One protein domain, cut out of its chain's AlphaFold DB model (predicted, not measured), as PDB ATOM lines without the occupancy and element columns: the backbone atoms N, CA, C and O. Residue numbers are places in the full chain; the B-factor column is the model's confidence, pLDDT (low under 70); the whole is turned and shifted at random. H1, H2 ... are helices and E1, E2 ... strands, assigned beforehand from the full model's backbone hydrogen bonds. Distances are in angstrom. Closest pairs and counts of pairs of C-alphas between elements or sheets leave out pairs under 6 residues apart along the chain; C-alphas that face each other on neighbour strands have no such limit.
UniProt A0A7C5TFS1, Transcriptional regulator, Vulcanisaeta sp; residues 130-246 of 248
ATOM      1  N   VAL A 130     237.090 297.051 275.818       95.94
ATOM      2  CA  VAL A 130     236.097 297.681 274.924       95.94
ATOM      3  C   VAL A 130     235.118 296.642 274.365       95.94
ATOM      4  O   VAL A 130     233.908 296.832 274.483       95.94
ATOM      5  N   LYS A 131     235.609 295.504 273.853       95.44
ATOM      6  CA  LYS A 131     234.747 294.402 273.384       95.44
ATOM      7  C   LYS A 131     233.846 293.850 274.493       95.44
ATOM      8  O   LYS A 131     232.659 293.606 274.275       95.44
ATOM      9  N   GLY A 132     234.392 293.668 275.696       94.31
ATOM     10  CA  GLY A 132     233.642 293.214 276.869       94.31
ATOM     11  C   GLY A 132     232.516 294.177 277.253       94.31
ATOM     12  O   GLY A 132     231.396 293.750 277.546       94.31
ATOM     13  N   MET A 133     232.773 295.485 277.182       92.69
ATOM     14  CA  MET A 133     231.757 296.515 277.416       92.69
ATOM     15  C   MET A 133     230.642 296.485 276.375       92.69
ATOM     16  O   MET A 133     229.473 296.523 276.754       92.69
ATOM     17  N   GLU A 134     230.986 296.398 275.088       91.12
ATOM     18  CA  GLU A 134     230.011 296.310 273.994       91.12
ATOM     19  C   GLU A 134     229.105 295.090 274.175       91.12
ATOM     20  O   GLU A 134     227.878 295.206 274.127       91.12
ATOM     21  N   ARG A 135     229.698 293.934 274.495       91.06
ATOM     22  CA  ARG A 135     228.960 292.693 274.750       91.06
ATOM     23  C   ARG A 135     228.002 292.813 275.936       91.06
ATOM     24  O   ARG A 135     226.884 292.306 275.870       91.06
ATOM     25  N   ARG A 136     228.419 293.494 277.007       90.00
ATOM     26  CA  ARG A 136     227.596 293.744 278.204       90.00
ATOM     27  C   ARG A 136     226.670 294.960 278.068       90.00
ATOM     28  O   ARG A 136     225.924 295.242 278.999       90.00
ATOM     29  N   ARG A 137     226.704 295.672 276.931       90.00
ATOM     30  CA  ARG A 137     225.963 296.924 276.682       90.00
ATOM     31  C   ARG A 137     226.211 297.987 277.761       90.00
ATOM     32  O   ARG A 137     225.302 298.717 278.152       90.00
ATOM     33  N   LEU A 138     227.445 298.062 278.258       89.44
ATOM     34  CA  LEU A 138     227.843 299.027 279.280       89.44
ATOM     35  C   LEU A 138     228.278 300.346 278.638       89.44
ATOM     36  O   LEU A 138     229.023 300.364 277.658       89.44
ATOM     37  N   SER A 139     227.859 301.465 279.233       86.81
ATOM     38  CA  SER A 139     228.396 302.778 278.866       86.81
ATOM     39  C   SER A 139     229.849 302.908 279.331       86.81
ATOM     40  O   SER A 139     230.193 302.505 280.442       86.81
ATOM     41  N   VAL A 140     230.684 303.564 278.519       84.44
ATOM     42  CA  VAL A 140     232.069 303.931 278.872       84.44
ATOM     43  C   VAL A 140     232.149 304.835 280.104       84.44
ATOM     44  O   VAL A 140     233.173 304.883 280.777       84.44
ATOM     45  N   LEU A 141     231.061 305.523 280.454       81.00
ATOM     46  CA  LEU A 141     231.003 306.295 281.690       81.00
ATOM     47  C   LEU A 141     230.746 305.448 282.937       81.00
ATOM     48  O   LEU A 141     231.089 305.900 284.029       81.00
ATOM     49  N   GLY A 142     230.123 304.277 282.784       77.75
ATOM     50  CA  GLY A 142     229.648 303.436 283.887       77.75
ATOM     51  C   GLY A 142     230.659 302.399 284.374       77.75
ATOM     52  O   GLY A 142     230.349 301.631 285.280       77.75
ATOM     53  N   ILE A 143     231.848 302.343 283.777       82.06
ATOM     54  CA  ILE A 143     232.893 301.384 284.144       82.06
ATOM     55  C   ILE A 143     233.832 301.960 285.209       82.06
ATOM     56  O   ILE A 143     234.196 303.136 285.177       82.06
ATOM     57  N   CYS A 144     234.267 301.100 286.128       84.12
ATOM     58  CA  CYS A 144     235.307 301.421 287.097       84.12
ATOM     59  C   CYS A 144     236.658 300.952 286.550       84.12
ATOM     60  O   CYS A 144     236.982 299.769 286.619       84.12
ATOM     61  N   VAL A 145     237.416 301.882 285.968       92.06
ATOM     62  CA  VAL A 145     238.760 301.626 285.416       92.06
ATOM     63  C   VAL A 145     239.883 302.139 286.310       92.06
ATOM     64  O   VAL A 145     241.050 301.903 286.017       92.06
ATOM     65  N   ASP A 146     239.552 302.804 287.417       89.75
ATOM     66  CA  ASP A 146     240.544 303.252 288.399       89.75
ATOM     67  C   ASP A 146     241.180 302.069 289.150       89.75
ATOM     68  O   ASP A 146     242.297 302.175 289.643       89.75
ATOM     69  N   SER A 147     240.494 300.920 289.198       92.06
ATOM     70  CA  SER A 147     241.010 299.667 289.755       92.06
ATOM     71  C   SER A 147     241.314 298.674 288.634       92.06
ATOM     72  O   SER A 147     240.406 298.005 288.136       92.06
ATOM     73  N   PHE A 148     242.594 298.557 288.270       95.75
ATOM     74  CA  PHE A 148     243.069 297.618 287.249       95.75
ATOM     75  C   PHE A 148     242.575 296.173 287.461       95.75
ATOM     76  O   PHE A 148     241.986 295.618 286.537       95.75
ATOM     77  N   PRO A 149     242.681 295.556 288.656       95.31
ATOM     78  CA  PRO A 149     242.257 294.164 288.820       95.31
ATOM     79  C   PRO A 149     240.767 293.968 288.513       95.31
ATOM     80  O   PRO A 149     240.363 292.977 287.907       95.31
ATOM     81  N   ARG A 150     239.925 294.955 288.852       94.19
ATOM     82  CA  ARG A 150     238.475 294.893 288.622       94.19
ATOM     83  C   ARG A 150     238.089 295.019 287.151       94.19
ATOM     84  O   ARG A 150     237.004 294.558 286.792       94.19
ATOM     85  N   THR A 151     238.933 295.579 286.281       95.38
ATOM     86  CA  THR A 151     238.593 295.683 284.852       95.38
ATOM     87  C   THR A 151     238.459 294.315 284.196       95.38
ATOM     88  O   THR A 151     237.697 294.168 283.240       95.38
ATOM     89  N   VAL A 152     239.102 293.279 284.750       94.56
ATOM     90  CA  VAL A 152     239.019 291.914 284.219       94.56
ATOM     91  C   VAL A 152     237.587 291.367 284.206       94.56
ATOM     92  O   VAL A 152     237.247 290.579 283.328       94.56
ATOM     93  N   PHE A 153     236.693 291.838 285.085       92.38
ATOM     94  CA  PHE A 153     235.287 291.417 285.084       92.38
ATOM     95  C   PHE A 153     234.551 291.728 283.776       92.38
ATOM     96  O   PHE A 153     233.569 291.059 283.460       92.38
ATOM     97  N   LEU A 154     235.021 292.704 282.992       93.56
ATOM     98  CA  LEU A 154     234.453 292.994 281.674       93.56
ATOM     99  C   LEU A 154     234.679 291.849 280.683       93.56
ATOM    100  O   LEU A 154     233.868 291.672 279.777       93.56
ATOM    101  N   ILE A 155     235.746 291.071 280.873       94.88
ATOM    102  CA  ILE A 155     236.185 290.033 279.936       94.88
ATOM    103  C   ILE A 155     236.041 288.613 280.488       94.88
ATOM    104  O   ILE A 155     236.109 287.655 279.721       94.88
ATOM    105  N   LEU A 156     235.805 288.458 281.794       91.50
ATOM    106  CA  LEU A 156     235.488 287.156 282.368       91.50
ATOM    107  C   LEU A 156     234.035 286.755 282.048       91.50
ATOM    108  O   LEU A 156     233.118 287.571 282.214       91.50
ATOM    109  N   PRO A 157     233.795 285.495 281.637       87.44
ATOM    110  CA  PRO A 157     232.444 284.966 281.507       87.44
ATOM    111  C   PRO A 157     231.779 284.830 282.884       87.44
ATOM    112  O   PRO A 157     232.436 284.529 283.877       87.44
ATOM    113  N   GLU A 158     230.452 284.968 282.942       79.25
ATOM    114  CA  GLU A 158     229.683 284.791 284.190       79.25
ATOM    115  C   GLU A 158     229.800 283.378 284.773       79.25
ATOM    116  O   GLU A 158     229.685 283.175 285.979       79.25
ATOM    117  N   LYS A 159     230.002 282.383 283.902       76.19
ATOM    118  CA  LYS A 159     230.155 280.981 284.281       76.19
ATOM    119  C   LYS A 159     231.317 280.375 283.518       76.19
ATOM    120  O   LYS A 159     231.249 280.196 282.300       76.19
ATOM    121  N   PHE A 160     232.348 279.973 284.248       70.88
ATOM    122  CA  PHE A 160     233.381 279.105 283.709       70.88
ATOM    123  C   PHE A 160     232.804 277.695 283.562       70.88
ATOM    124  O   PHE A 160     232.699 276.938 284.527       70.88
ATOM    125  N   ARG A 161     232.395 277.332 282.341       69.94
ATOM    126  CA  ARG A 161     232.091 275.934 281.988       69.94
ATOM    127  C   ARG A 161     233.360 275.077 282.163       69.94
ATOM    128  O   ARG A 161     234.445 275.609 282.396       69.94
ATOM    129  N   LYS A 162     233.266 273.753 281.992       72.25
ATOM    130  CA  LYS A 162     234.405 272.802 282.070       72.25
ATOM    131  C   LYS A 162     235.524 273.015 281.013       72.25
ATOM    132  O   LYS A 162     236.320 272.116 280.799       72.25
ATOM    133  N   LYS A 163     235.571 274.163 280.333       78.81
ATOM    134  CA  LYS A 163     236.614 274.546 279.366       78.81
ATOM    135  C   LYS A 163     237.763 275.255 280.079       78.81
ATOM    136  O   LYS A 163     237.443 275.934 281.053       78.81
ATOM    137  N   PRO A 164     239.018 275.199 279.606       83.75
ATOM    138  CA  PRO A 164     240.139 276.018 280.087       83.75
ATOM    139  C   PRO A 164     239.829 277.522 280.158       83.75
ATOM    140  O   PRO A 164     238.947 278.028 279.468       83.75
ATOM    141  N   VAL A 165     240.527 278.258 281.033       88.75
ATOM    142  CA  VAL A 165     240.225 279.681 281.324       88.75
ATOM    143  C   VAL A 165     240.400 280.542 280.080       88.75
ATOM    144  O   VAL A 165     239.498 281.300 279.733       88.75
ATOM    145  N   ARG A 166     241.528 280.367 279.383       91.06
ATOM    146  CA  ARG A 166     241.818 281.069 278.132       91.06
ATOM    147  C   ARG A 166     240.727 280.822 277.093       91.06
ATOM    148  O   ARG A 166     240.189 281.778 276.556       91.06
ATOM    149  N   GLU A 167     240.345 279.564 276.876       90.69
ATOM    150  CA  GLU A 167     239.275 279.203 275.936       90.69
ATOM    151  C   GLU A 167     237.927 279.822 276.313       90.69
ATOM    152  O   GLU A 167     237.218 280.330 275.449       90.69
ATOM    153  N   ALA A 168     237.581 279.829 277.603       91.31
ATOM    154  CA  ALA A 168     236.337 280.423 278.078       91.31
ATOM    155  C   ALA A 168     236.293 281.945 277.843       91.31
ATOM    156  O   ALA A 168     235.248 282.473 277.460       91.31
ATOM    157  N   ILE A 169     237.417 282.647 278.039       93.69
ATOM    158  CA  ILE A 169     237.535 284.082 277.740       93.69
ATOM    159  C   ILE A 169     237.499 284.309 276.223       93.69
ATOM    160  O   ILE A 169     236.756 285.172 275.762       93.69
ATOM    161  N   SER A 170     238.224 283.511 275.433       94.62
ATOM    162  CA  SER A 170     238.227 283.597 273.966       94.62
ATOM    163  C   SER A 170     236.836 283.404 273.366       94.62
ATOM    164  O   SER A 170     236.436 284.188 272.512       94.62
ATOM    165  N   GLU A 171     236.065 282.421 273.839       93.00
ATOM    166  CA  GLU A 171     234.676 282.191 273.415       93.00
ATOM    167  C   GLU A 171     233.750 283.337 273.851       93.00
ATOM    168  O   GLU A 171     232.885 283.779 273.092       93.00
ATOM    169  N   TYR A 172     233.936 283.843 275.073       93.25
ATOM    170  CA  TYR A 172     233.150 284.960 275.585       93.25
ATOM    171  C   TYR A 172     233.437 286.272 274.848       93.25
ATOM    172  O   TYR A 172     232.523 287.054 274.620       93.25
ATOM    173  N   ILE A 173     234.674 286.537 274.442       93.69
ATOM    174  CA  ILE A 173     235.016 287.753 273.697       93.69
ATOM    175  C   ILE A 173     234.790 287.582 272.190       93.69
ATOM    176  O   ILE A 173     234.435 288.547 271.514       93.69
ATOM    177  N   GLY A 174     234.947 286.366 271.667       94.25
ATOM    178  CA  GLY A 174     234.914 286.072 270.235       94.25
ATOM    179  C   GLY A 174     236.208 286.446 269.504       94.25
ATOM    180  O   GLY A 174     236.155 286.784 268.326       94.25
ATOM    181  N   ASP A 175     237.355 286.457 270.195       95.44
ATOM    182  CA  ASP A 175     238.654 286.826 269.609       95.44
ATOM    183  C   ASP A 175     239.826 286.155 270.342       95.44
ATOM    184  O   ASP A 175     240.388 286.693 271.296       95.44
ATOM    185  N   GLU A 176     240.187 284.949 269.906       95.31
ATOM    186  CA  GLU A 176     241.260 284.168 270.530       95.31
ATOM    187  C   GLU A 176     242.639 284.820 270.377       95.31
ATOM    188  O   GLU A 176     243.430 284.828 271.324       95.31
ATOM    189  N   ALA A 177     242.928 285.391 269.204       96.81
ATOM    190  CA  ALA A 177     244.219 286.009 268.926       96.81
ATOM    191  C   ALA A 177     244.467 287.205 269.854       96.81
ATOM    192  O   ALA A 177     245.561 287.344 270.403       96.81
ATOM    193  N   LEU A 178     243.436 288.024 270.078       96.94
ATOM    194  CA  LEU A 178     243.512 289.170 270.976       96.94
ATOM    195  C   LEU A 178     243.619 288.757 272.452       96.94
ATOM    196  O   LEU A 178     244.342 289.391 273.217       96.94
ATOM    197  N   VAL A 179     242.942 287.677 272.864       96.88
ATOM    198  CA  VAL A 179     243.094 287.117 274.220       96.88
ATOM    199  C   VAL A 179     244.518 286.618 274.443       96.88
ATOM    200  O   VAL A 179     245.116 286.925 275.472       96.88
ATOM    201  N   LYS A 180     245.086 285.902 273.469       95.81
ATOM    202  CA  LYS A 180     246.467 285.413 273.533       95.81
ATOM    203  C   LYS A 180     247.477 286.561 273.602       95.81
ATOM    204  O   LYS A 180     248.412 286.500 274.392       95.81
ATOM    205  N   SER A 181     247.287 287.624 272.819       97.19
ATOM    206  CA  SER A 181     248.218 288.761 272.805       97.19
ATOM    207  C   SER A 181     248.158 289.641 274.058       97.19
ATOM    208  O   SER A 181     249.079 290.419 274.286       97.19
ATOM    209  N   ALA A 182     247.108 289.521 274.874       97.50
ATOM    210  CA  ALA A 182     246.964 290.217 276.153       97.50
ATOM    211  C   ALA A 182     247.074 289.278 277.372       97.50
ATOM    212  O   ALA A 182     246.865 289.718 278.504       97.50
ATOM    213  N   GLU A 183     247.394 287.995 277.165       96.50
ATOM    214  CA  GLU A 183     247.294 286.926 278.168       96.50
ATOM    215  C   GLU A 183     247.984 287.281 279.490       96.50
ATOM    216  O   GLU A 183     247.414 287.105 280.570       96.50
ATOM    217  N   ARG A 184     249.192 287.842 279.413       96.88
ATOM    218  CA  ARG A 184     249.991 288.198 280.586       96.88
ATOM    219  C   ARG A 184     249.353 289.322 281.414       96.88
ATOM    220  O   ARG A 184     249.330 289.234 282.639       96.88
ATOM    221  N   VAL A 185     248.767 290.328 280.758       98.19
ATOM    222  CA  VAL A 185     248.062 291.437 281.424       98.19
ATOM    223  C   VAL A 185     246.765 290.941 282.067       98.19
ATOM    224  O   VAL A 185     246.484 291.275 283.217       98.19
ATOM    225  N   ILE A 186     246.009 290.076 281.377       97.69
ATOM    226  CA  ILE A 186     244.806 289.437 281.940       97.69
ATOM    227  C   ILE A 186     245.180 288.633 283.189       97.69
ATOM    228  O   ILE A 186     244.527 288.752 284.221       97.69
ATOM    229  N   THR A 187     246.245 287.836 283.100       96.50
ATOM    230  CA  THR A 187     246.734 287.006 284.207       96.50
ATOM    231  C   THR A 187     247.066 287.857 285.427       96.50
ATOM    232  O   THR A 187     246.612 287.533 286.522       96.50
ATOM    233  N   LYS A 188     247.807 288.961 285.250       97.25
ATOM    234  CA  LYS A 188     248.127 289.874 286.354       97.25
ATOM    235  C   LYS A 188     246.864 290.437 287.005       97.25
ATOM    236  O   LYS A 188     246.748 290.391 288.223       97.25
ATOM    237  N   ALA A 189     245.890 290.877 286.205       96.81
ATOM    238  CA  ALA A 189     244.621 291.380 286.731       96.81
ATOM    239  C   ALA A 189     243.876 290.326 287.570       96.81
ATOM    240  O   ALA A 189     243.305 290.657 288.603       96.81
ATOM    241  N   ILE A 190     243.891 289.054 287.151       95.62
ATOM    242  CA  ILE A 190     243.276 287.954 287.910       95.62
ATOM    243  C   ILE A 190     244.040 287.691 289.214       95.62
ATOM    244  O   ILE A 190     243.399 287.542 290.251       95.62
ATOM    245  N   LEU A 191     245.374 287.639 289.180       94.75
ATOM    246  CA  LEU A 191     246.198 287.411 290.375       94.75
ATOM    247  C   LEU A 191     246.013 288.514 291.423       94.75
ATOM    248  O   LEU A 191     245.921 288.217 292.603       94.75
ATOM    249  N   GLU A 192     245.900 289.773 291.003       95.06
ATOM    250  CA  GLU A 192     245.677 290.891 291.929       95.06
ATOM    251  C   GLU A 192     244.223 291.003 292.418       95.06
ATOM    252  O   GLU A 192     243.947 291.688 293.404       95.06
ATOM    253  N   LEU A 193     243.272 290.368 291.724       92.69
ATOM    254  CA  LEU A 193     241.849 290.425 292.065       92.69
ATOM    255  C   LEU A 193     241.412 289.282 292.985       92.69
ATOM    256  O   LEU A 193     240.585 289.489 293.874       92.69
ATOM    257  N   PHE A 194     241.884 288.067 292.712       89.19
ATOM    258  CA  PHE A 194     241.457 286.855 293.404       89.19
ATOM    259  C   PHE A 194     242.460 286.455 294.489       89.19
ATOM    260  O   PHE A 194     243.643 286.750 294.361       89.19
ATOM    261  N   PRO A 195     242.023 285.733 295.537       84.94
ATOM    262  CA  PRO A 195     242.944 285.154 296.506       84.94
ATOM    263  C   PRO A 195     244.001 284.284 295.819       84.94
ATOM    264  O   PRO A 195     243.664 283.407 295.012       84.94
ATOM    265  N   THR A 196     245.268 284.514 296.163       89.06
ATOM    266  CA  THR A 196     246.399 283.744 295.652       89.06
ATOM    267  C   THR A 196     246.980 282.821 296.717       89.06
ATOM    268  O   THR A 196     246.898 283.075 297.919       89.06
ATOM    269  N   VAL A 197     247.556 281.711 296.263       86.69
ATOM    270  CA  VAL A 197     248.373 280.810 297.077       86.69
ATOM    271  C   VAL A 197     249.748 280.670 296.442       86.69
ATOM    272  O   VAL A 197     249.881 280.699 295.218       86.69
ATOM    273  N   THR A 198     250.774 280.488 297.267       86.56
ATOM    274  CA  THR A 198     252.111 280.125 296.794       86.56
ATOM    275  C   THR A 198     252.248 278.608 296.796       86.56
ATOM    276  O   THR A 198     252.079 277.954 297.825       86.56
ATOM    277  N   LEU A 199     252.531 278.042 295.630       81.19
ATOM    278  CA  LEU A 199     252.748 276.615 295.428       81.19
ATOM    279  C   LEU A 199     254.157 276.205 295.887       81.19
ATOM    280  O   LEU A 199     255.029 277.044 296.113       81.19
ATOM    281  N   LYS A 200     254.404 274.893 296.020       75.38
ATOM    282  CA  LYS A 200     255.693 274.355 296.509       75.38
ATOM    283  C   LYS A 200     256.888 274.722 295.623       75.38
ATOM    284  O   LYS A 200     258.012 274.766 296.107       75.38
ATOM    285  N   ASP A 201     256.648 274.978 294.343       73.06
ATOM    286  CA  ASP A 201     257.641 275.438 293.368       73.06
ATOM    287  C   ASP A 201     257.863 276.966 293.403       73.06
ATOM    288  O   ASP A 201     258.640 277.507 292.615       73.06
ATOM    289  N   GLY A 202     257.197 277.672 294.324       81.69
ATOM    290  CA  GLY A 202     257.260 279.123 294.468       81.69
ATOM    291  C   GLY A 202     256.386 279.885 293.473       81.69
ATOM    292  O   GLY A 202     256.460 281.113 293.435       81.69
ATOM    293  N   CYS A 203     255.575 279.196 292.664       85.81
ATOM    294  CA  CYS A 203     254.631 279.856 291.774       85.81
ATOM    295  C   CYS A 203     253.441 280.420 292.550       85.81
ATOM    296  O   CYS A 203     252.880 279.770 293.429       85.81
ATOM    297  N   GLU A 204     253.027 281.628 292.191       90.25
ATOM    298  CA  GLU A 204     251.811 282.240 292.711       90.25
ATOM    299  C   GLU A 204     250.627 281.837 291.830       90.25
ATOM    300  O   GLU A 204     250.704 281.940 290.606       90.25
ATOM    301  N   ALA A 205     249.535 281.370 292.433       89.56
ATOM    302  CA  ALA A 205     248.357 280.895 291.713       89.56
ATOM    303  C   ALA A 205     247.069 281.491 292.286       89.56
ATOM    304  O   ALA A 205     246.812 281.375 293.482       89.56
ATOM    305  N   ALA A 206     246.226 282.056 291.422       89.94
ATOM    306  CA  ALA A 206     244.854 282.426 291.759       89.94
ATOM    307  C   ALA A 206     243.934 281.219 291.560       89.94
ATOM    308  O   ALA A 206     243.856 280.664 290.455       89.94
ATOM    309  N   LEU A 207     243.213 280.832 292.612       82.81
ATOM    310  CA  LEU A 207     242.343 279.657 292.605       82.81
ATOM    311  C   LEU A 207     240.871 280.057 292.730       82.81
ATOM    312  O   LEU A 207     240.495 280.878 293.562       82.81
ATOM    313  N   MET A 208     240.021 279.418 291.931       78.56
ATOM    314  CA  MET A 208     238.573 279.437 292.112       78.56
ATOM    315  C   MET A 208     238.137 278.137 292.772       78.56
ATOM    316  O   MET A 208     238.382 277.051 292.245       78.56
ATOM    317  N   VAL A 209     237.466 278.260 293.913       74.25
ATOM    318  CA  VAL A 209     236.847 277.135 294.612       74.25
ATOM    319  C   VAL A 209     235.402 277.012 294.141       74.25
ATOM    320  O   VAL A 209     234.661 277.995 294.153       74.25
ATOM    321  N   TRP A 210     234.984 275.818 293.723       68.00
ATOM    322  CA  TRP A 210     233.576 275.509 293.470       68.00
ATOM    323  C   TRP A 210     233.165 274.231 294.222       68.00
ATOM    324  O   TRP A 210     233.982 273.349 294.495       68.00
ATOM    325  N   GLY A 211     231.880 274.120 294.547       60.59
ATOM    326  CA  GLY A 211     231.315 272.983 295.282       60.59
ATOM    327  C   GLY A 211     230.300 273.442 296.325       60.59
ATOM    328  O   GLY A 211     230.333 274.591 296.763       60.59
ATOM    329  N   ARG A 212     229.363 272.564 296.689       58.69
ATOM    330  CA  ARG A 212     228.471 272.773 297.838       58.69
ATOM    331  C   ARG A 212     229.049 272.061 299.054       58.69
ATOM    332  O   ARG A 212     229.769 271.078 298.915       58.69
ATOM    333  N   GLN A 213     228.719 272.554 300.243       48.88
ATOM    334  CA  GLN A 213     229.076 271.905 301.501       48.88
ATOM    335  C   GLN A 213     228.484 270.480 301.507       48.88
ATOM    336  O   GLN A 213     227.268 270.330 301.410       48.88
ATOM    337  N   GLY A 214     229.340 269.453 301.538       56.88
ATOM    338  CA  GLY A 214     228.954 268.034 301.435       56.88
ATOM    339  C   GLY A 214     229.346 267.340 300.121       56.88
ATOM    340  O   GLY A 214     229.447 266.118 300.107       56.88
ATOM    341  N   ASP A 215     229.645 268.095 299.057       59.88
ATOM    342  CA  ASP A 215     230.271 267.575 297.833       59.88
ATOM    343  C   ASP A 215     231.796 267.750 297.893       59.88
ATOM    344  O   ASP A 215     232.310 268.627 298.592       59.88
ATOM    345  N   ALA A 216     232.538 266.955 297.114       60.88
ATOM    346  CA  ALA A 216     233.982 267.133 296.964       60.88
ATOM    347  C   ALA A 216     234.297 268.571 296.508       60.88
ATOM    348  O   ALA A 216     233.922 268.978 295.402       60.88
ATOM    349  N   ILE A 217     234.994 269.330 297.363       65.50
ATOM    350  CA  ILE A 217     235.485 270.670 297.039       65.50
ATOM    351  C   ILE A 217     236.433 270.530 295.855       65.50
ATOM    352  O   ILE A 217     237.385 269.751 295.885       65.50
ATOM    353  N   ARG A 218     236.167 271.280 294.793       68.94
ATOM    354  CA  ARG A 218     237.004 271.271 293.600       68.94
ATOM    355  C   ARG A 218     237.587 272.658 293.402       68.94
ATOM    356  O   ARG A 218     236.935 273.675 293.634       68.94
ATOM    357  N   TYR A 219     238.815 272.664 292.920       72.25
ATOM    358  CA  TYR A 219     239.592 273.867 292.706       72.25
ATOM    359  C   TYR A 219     239.925 273.981 291.235       72.25
ATOM    360  O   TYR A 219     240.058 272.982 290.523       72.25
ATOM    361  N   ARG A 220     240.068 275.218 290.785       78.00
ATOM    362  CA  ARG A 220     240.481 275.523 289.431       78.00
ATOM    363  C   ARG A 220     241.449 276.688 289.435       78.00
ATOM    364  O   ARG A 220     241.110 277.767 289.914       78.00
ATOM    365  N   THR A 221     242.612 276.484 288.835       84.62
ATOM    366  CA  THR A 221     243.580 277.554 288.602       84.62
ATOM    367  C   THR A 221     243.033 278.520 287.557       84.62
ATOM    368  O   THR A 221     242.667 278.118 286.448       84.62
ATOM    369  N   LEU A 222     242.930 279.796 287.928       88.69
ATOM    370  CA  LEU A 222     242.505 280.871 287.036       88.69
ATOM    371  C   LEU A 222     243.696 281.501 286.318       88.69
ATOM    372  O   LEU A 222     243.655 281.724 285.110       88.69
ATOM    373  N   ALA A 223     244.746 281.777 287.081       91.94
ATOM    374  CA  ALA A 223     245.936 282.484 286.648       91.94
ATOM    375  C   ALA A 223     247.125 282.055 287.507       91.94
ATOM    376  O   ALA A 223     246.953 281.666 288.664       91.94
ATOM    377  N   LEU A 224     248.316 282.147 286.932       91.69
ATOM    378  CA  LEU A 224     249.564 281.720 287.547       91.69
ATOM    379  C   LEU A 224     250.683 282.699 287.185       91.69
ATOM    380  O   LEU A 224     250.765 283.160 286.044       91.69
ATOM    381  N   ARG A 225     251.576 282.962 288.138       92.00
ATOM    382  CA  ARG A 225     252.868 283.608 287.912       92.00
ATOM    383  C   ARG A 225     253.992 282.715 288.427       92.00
ATOM    384  O   ARG A 225     254.144 282.519 289.630       92.00
ATOM    385  N   CYS A 226     254.821 282.229 287.512       87.06
ATOM    386  CA  CYS A 226     256.027 281.461 287.821       87.06
ATOM    387  C   CYS A 226     257.283 282.204 287.368       87.06
ATOM    388  O   CYS A 226     257.255 282.944 286.387       87.06
ATOM    389  N   ARG A 227     258.429 281.920 288.000       82.50
ATOM    390  CA  ARG A 227     259.730 282.420 287.515       82.50
ATOM    391  C   ARG A 227     260.074 281.913 286.109       82.50
ATOM    392  O   ARG A 227     260.655 282.656 285.333       82.50
ATOM    393  N   ILE A 228     259.709 280.667 285.794       78.50
ATOM    394  CA  ILE A 228     260.067 279.999 284.530       78.50
ATOM    395  C   ILE A 228     259.103 280.383 283.399       78.50
ATOM    396  O   ILE A 228     259.537 280.746 282.312       78.50
ATOM    397  N   HIS A 229     257.794 280.313 283.654       75.56
ATOM    398  CA  HIS A 229     256.760 280.516 282.629       75.56
ATOM    399  C   HIS A 229     256.181 281.937 282.601       75.56
ATOM    400  O   HIS A 229     255.404 282.270 281.709       75.56
ATOM    401  N   GLY A 230     256.564 282.795 283.550       88.56
ATOM    402  CA  GLY A 230     255.992 284.128 283.683       88.56
ATOM    403  C   GLY A 230     254.508 284.072 284.043       88.56
ATOM    404  O   GLY A 230     254.090 283.235 284.842       88.56
ATOM    405  N   TYR A 231     253.735 284.994 283.472       92.12
ATOM    406  CA  TYR A 231     252.288 285.104 283.652       92.12
ATOM    407  C   TYR A 231     251.547 284.209 282.645       92.12
ATOM    408  O   TYR A 231     251.766 284.338 281.440       92.12
ATOM    409  N   THR A 232     250.656 283.333 283.111       91.06
ATOM    410  CA  THR A 232     249.881 282.418 282.252       91.06
ATOM    411  C   THR A 232     248.445 282.244 282.750       91.06
ATOM    412  O   THR A 232     248.205 282.133 283.956       91.06
ATOM    413  N   LEU A 233     247.483 282.172 281.820       89.69
ATOM    414  CA  LEU A 233     246.087 281.882 282.148       89.69
ATOM    415  C   LEU A 233     245.845 280.377 282.274       89.69
ATOM    416  O   LEU A 233     246.066 279.612 281.337       89.69
ATOM    417  N   GLY A 234     245.250 279.960 283.389       79.06
ATOM    418  CA  GLY A 234     244.825 278.578 283.586       79.06
ATOM    419  C   GLY A 234     245.956 277.602 283.922       79.06
ATOM    420  O   GLY A 234     246.717 277.829 284.860       79.06
ATOM    421  N   GLU A 235     245.955 276.446 283.249       64.88
ATOM    422  CA  GLU A 235     246.626 275.228 283.716       64.88
ATOM    423  C   GLU A 235     248.150 275.358 283.790       64.88
ATOM    424  O   GLU A 235     248.840 275.528 282.788       64.88
ATOM    425  N   CYS A 236     248.670 275.151 284.999       56.34
ATOM    426  CA  CYS A 236     250.027 274.687 285.217       56.34
ATOM    427  C   CYS A 236     249.943 273.196 285.584       56.34
ATOM    428  O   CYS A 236     249.285 272.866 286.578       56.34
ATOM    429  N   PRO A 237     250.602 272.291 284.839       55.50
ATOM    430  CA  PRO A 237     250.620 270.863 285.160       55.50
ATOM    431  C   PRO A 237     251.077 270.579 286.602       55.50
ATOM    432  O   PRO A 237     250.582 269.652 287.239       55.50
ATOM    433  N   VAL A 238     251.974 271.419 287.134       52.81
ATOM    434  CA  VAL A 238     252.510 271.328 288.501       52.81
ATOM    435  C   VAL A 238     251.508 271.839 289.544       52.81
ATOM    436  O   VAL A 238     251.348 271.231 290.598       52.81
ATOM    437  N   ALA A 239     250.758 272.906 289.250       54.03
ATOM    438  CA  ALA A 239     249.700 273.382 290.144       54.03
ATOM    439  C   ALA A 239     248.583 272.345 290.298       54.03
ATOM    440  O   ALA A 239     248.125 272.094 291.408       54.03
ATOM    441  N   ASN A 240     248.179 271.699 289.201       55.56
ATOM    442  CA  ASN A 240     247.113 270.700 289.229       55.56
ATOM    443  C   ASN A 240     247.495 269.463 290.066       55.56
ATOM    444  O   ASN A 240     246.647 268.948 290.792       55.56
ATOM    445  N   SER A 241     248.762 269.028 290.031       53.31
ATOM    446  CA  SER A 241     249.258 267.909 290.851       53.31
ATOM    447  C   SER A 241     249.493 268.285 292.322       53.31
ATOM    448  O   SER A 241     249.277 267.471 293.222       53.31
ATOM    449  N   LEU A 242     249.884 269.530 292.603       51.59
ATOM    450  CA  LEU A 242     250.067 270.022 293.972       51.59
ATOM    451  C   LEU A 242     248.742 270.332 294.677       51.59
ATOM    452  O   LEU A 242     248.620 270.084 295.873       51.59
ATOM    453  N   ILE A 243     247.733 270.813 293.950       56.66
ATOM    454  CA  ILE A 243     246.386 271.034 294.491       56.66
ATOM    455  C   ILE A 243     245.739 269.701 294.882       56.66
ATOM    456  O   ILE A 243     245.115 269.628 295.938       56.66
ATOM    457  N   SER A 244     245.949 268.620 294.117       52.81
ATOM    458  CA  SER A 244     245.486 267.286 294.533       52.81
ATOM    459  C   SER A 244     246.125 266.784 295.835       52.81
ATOM    460  O   SER A 244     245.527 265.953 296.508       52.81
ATOM    461  N   LEU A 245     247.295 267.308 296.225       50.38
ATOM    462  CA  LEU A 245     247.983 266.971 297.481       50.38
ATOM    463  C   LEU A 245     247.563 267.846 298.677       50.38
ATOM    464  O   LEU A 245     247.995 267.574 299.788       50.38
ATOM    465  N   LEU A 246     246.778 268.909 298.464       50.00
ATOM    466  CA  LEU A 246     246.199 269.740 299.535       50.00
ATOM    467  C   LEU A 246     244.783 269.283 299.938       50.00
ATOM    468  O   LEU A 246     244.213 269.819 300.885       50.00
TER     469      LEU A 246
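This is residues 130 to 246 of the 248 residues of the protein "Transcriptional regulator" of Vulcanisaeta sp (UniProt A0A7C5TFS1). A twisted sheet of four strands has the longest helix, H5, across one face and a shorter helix, H6, on the other, while H2 packs on H5 on the side away from the sheet. H3 comes to the sheet near E3 and E4 with its first residues, H4 is next to H3, and H1 lies far from the sheet, joining H2 and H3 by few contacts; the hairpin of E2 and E3 runs on beyond the short edge strands. The printed part has 117 residues, with six named helices and four named strands in the order H1 H2 H3 H4 H5 E1 E2 E3 E4 H6, a mixed class of helices and strands. The sheet's order is E1 E2 E3 E4, antiparallel throughout. The whole is compact, with a radius of gyration of the C-alphas of 14.8 A and spans of 45 by 37 by 26 A.

H1, residues 130 to 136, and H2, residues 148 to 154, only just touch, with 3 pairs of C-alphas within 8 A; the closest are those of Gly 132 and Leu 154, 4.9 A apart. They run the same way at a steep tilt of 48 degrees. H1 also only just touches H3, residues 165 to 173, again with 3 pairs; the closest C-alphas are those of Gly 132 and Ile 173, 6.5 A apart. H3 touches H4, residues 176 to 181, at a steep tilt of 63 degrees, opposite ways, with the C-alphas of Ser 170 and Glu 176 closest at 4.6 A. H2 touches H5, residues 183 to 193, where the C-alphas of Pro 149 and Ala 189 are closest at 4.2 A; at 73 degrees they are only just about perpendicular. H4 and H5 meet only through their link. Strands E1, residues 196 to 198, E2, residues 204 to 210, E3, residues 218 to 226, and E4, residues 230 to 233, form a meander, each strand the antiparallel neighbour of the one before. Within hydrogen-bond range are N 197 and O 205 at 2.9 A between E1 and E2, N 208 and O 220 at 2.8 A between E2 and E3, and N 224 and O 232 at 3.0 A between E3 and E4. E3 bends by 64 degrees at residue 223. H5 is on the sheet at a height of 7.1 A and runs across the strands, at 82 degrees to E4 on the local plane; its closest C-alphas to E4 are Arg 184 and Tyr 231, 4.9 A. H3 is on the sheet too, but stands up from it by 55 degrees. H6, residues 237 to 244, is on the opposite face to H5, over E2, at a height of 8.5 A. In H1, H3, H4, H5 and H6 every O i to N i+4 pair is within hydrogen-bond range; in H2 it is 0 of 3, beside 4 of 4 O i to N i+3 pairs.

H1 begins at C-alpha 130, (236.097, 297.681, 274.924). H2, 148 to 154, is 11.3 A long, H3, 165 to 173, 12.3 A, and H4, 176 to 181, 8.6 A. H5, 183 to 193, measures 15.3 A and ends at C-alpha 193, (241.849, 290.425, 292.065). E1, 196 to 198, is short; E2, 204 to 210, is 19.5 A, E3, 218 to 226, 22.3 A, and E4, 230 to 233, 10.3 A. H6 ends at C-alpha 244, (245.486, 267.286, 294.533).

The two C-alphas farthest apart, those of Leu 141 and Leu 245, are 45.7 A apart. The printed part has no cut, and the link from H1 to H2, 11 residues, is long. The mean pLDDT of the printed part is 83.1; it is under 70 at residue 161, residues 210 to 218 and residues 235 to 246, of which 237 to 244 belong to H6.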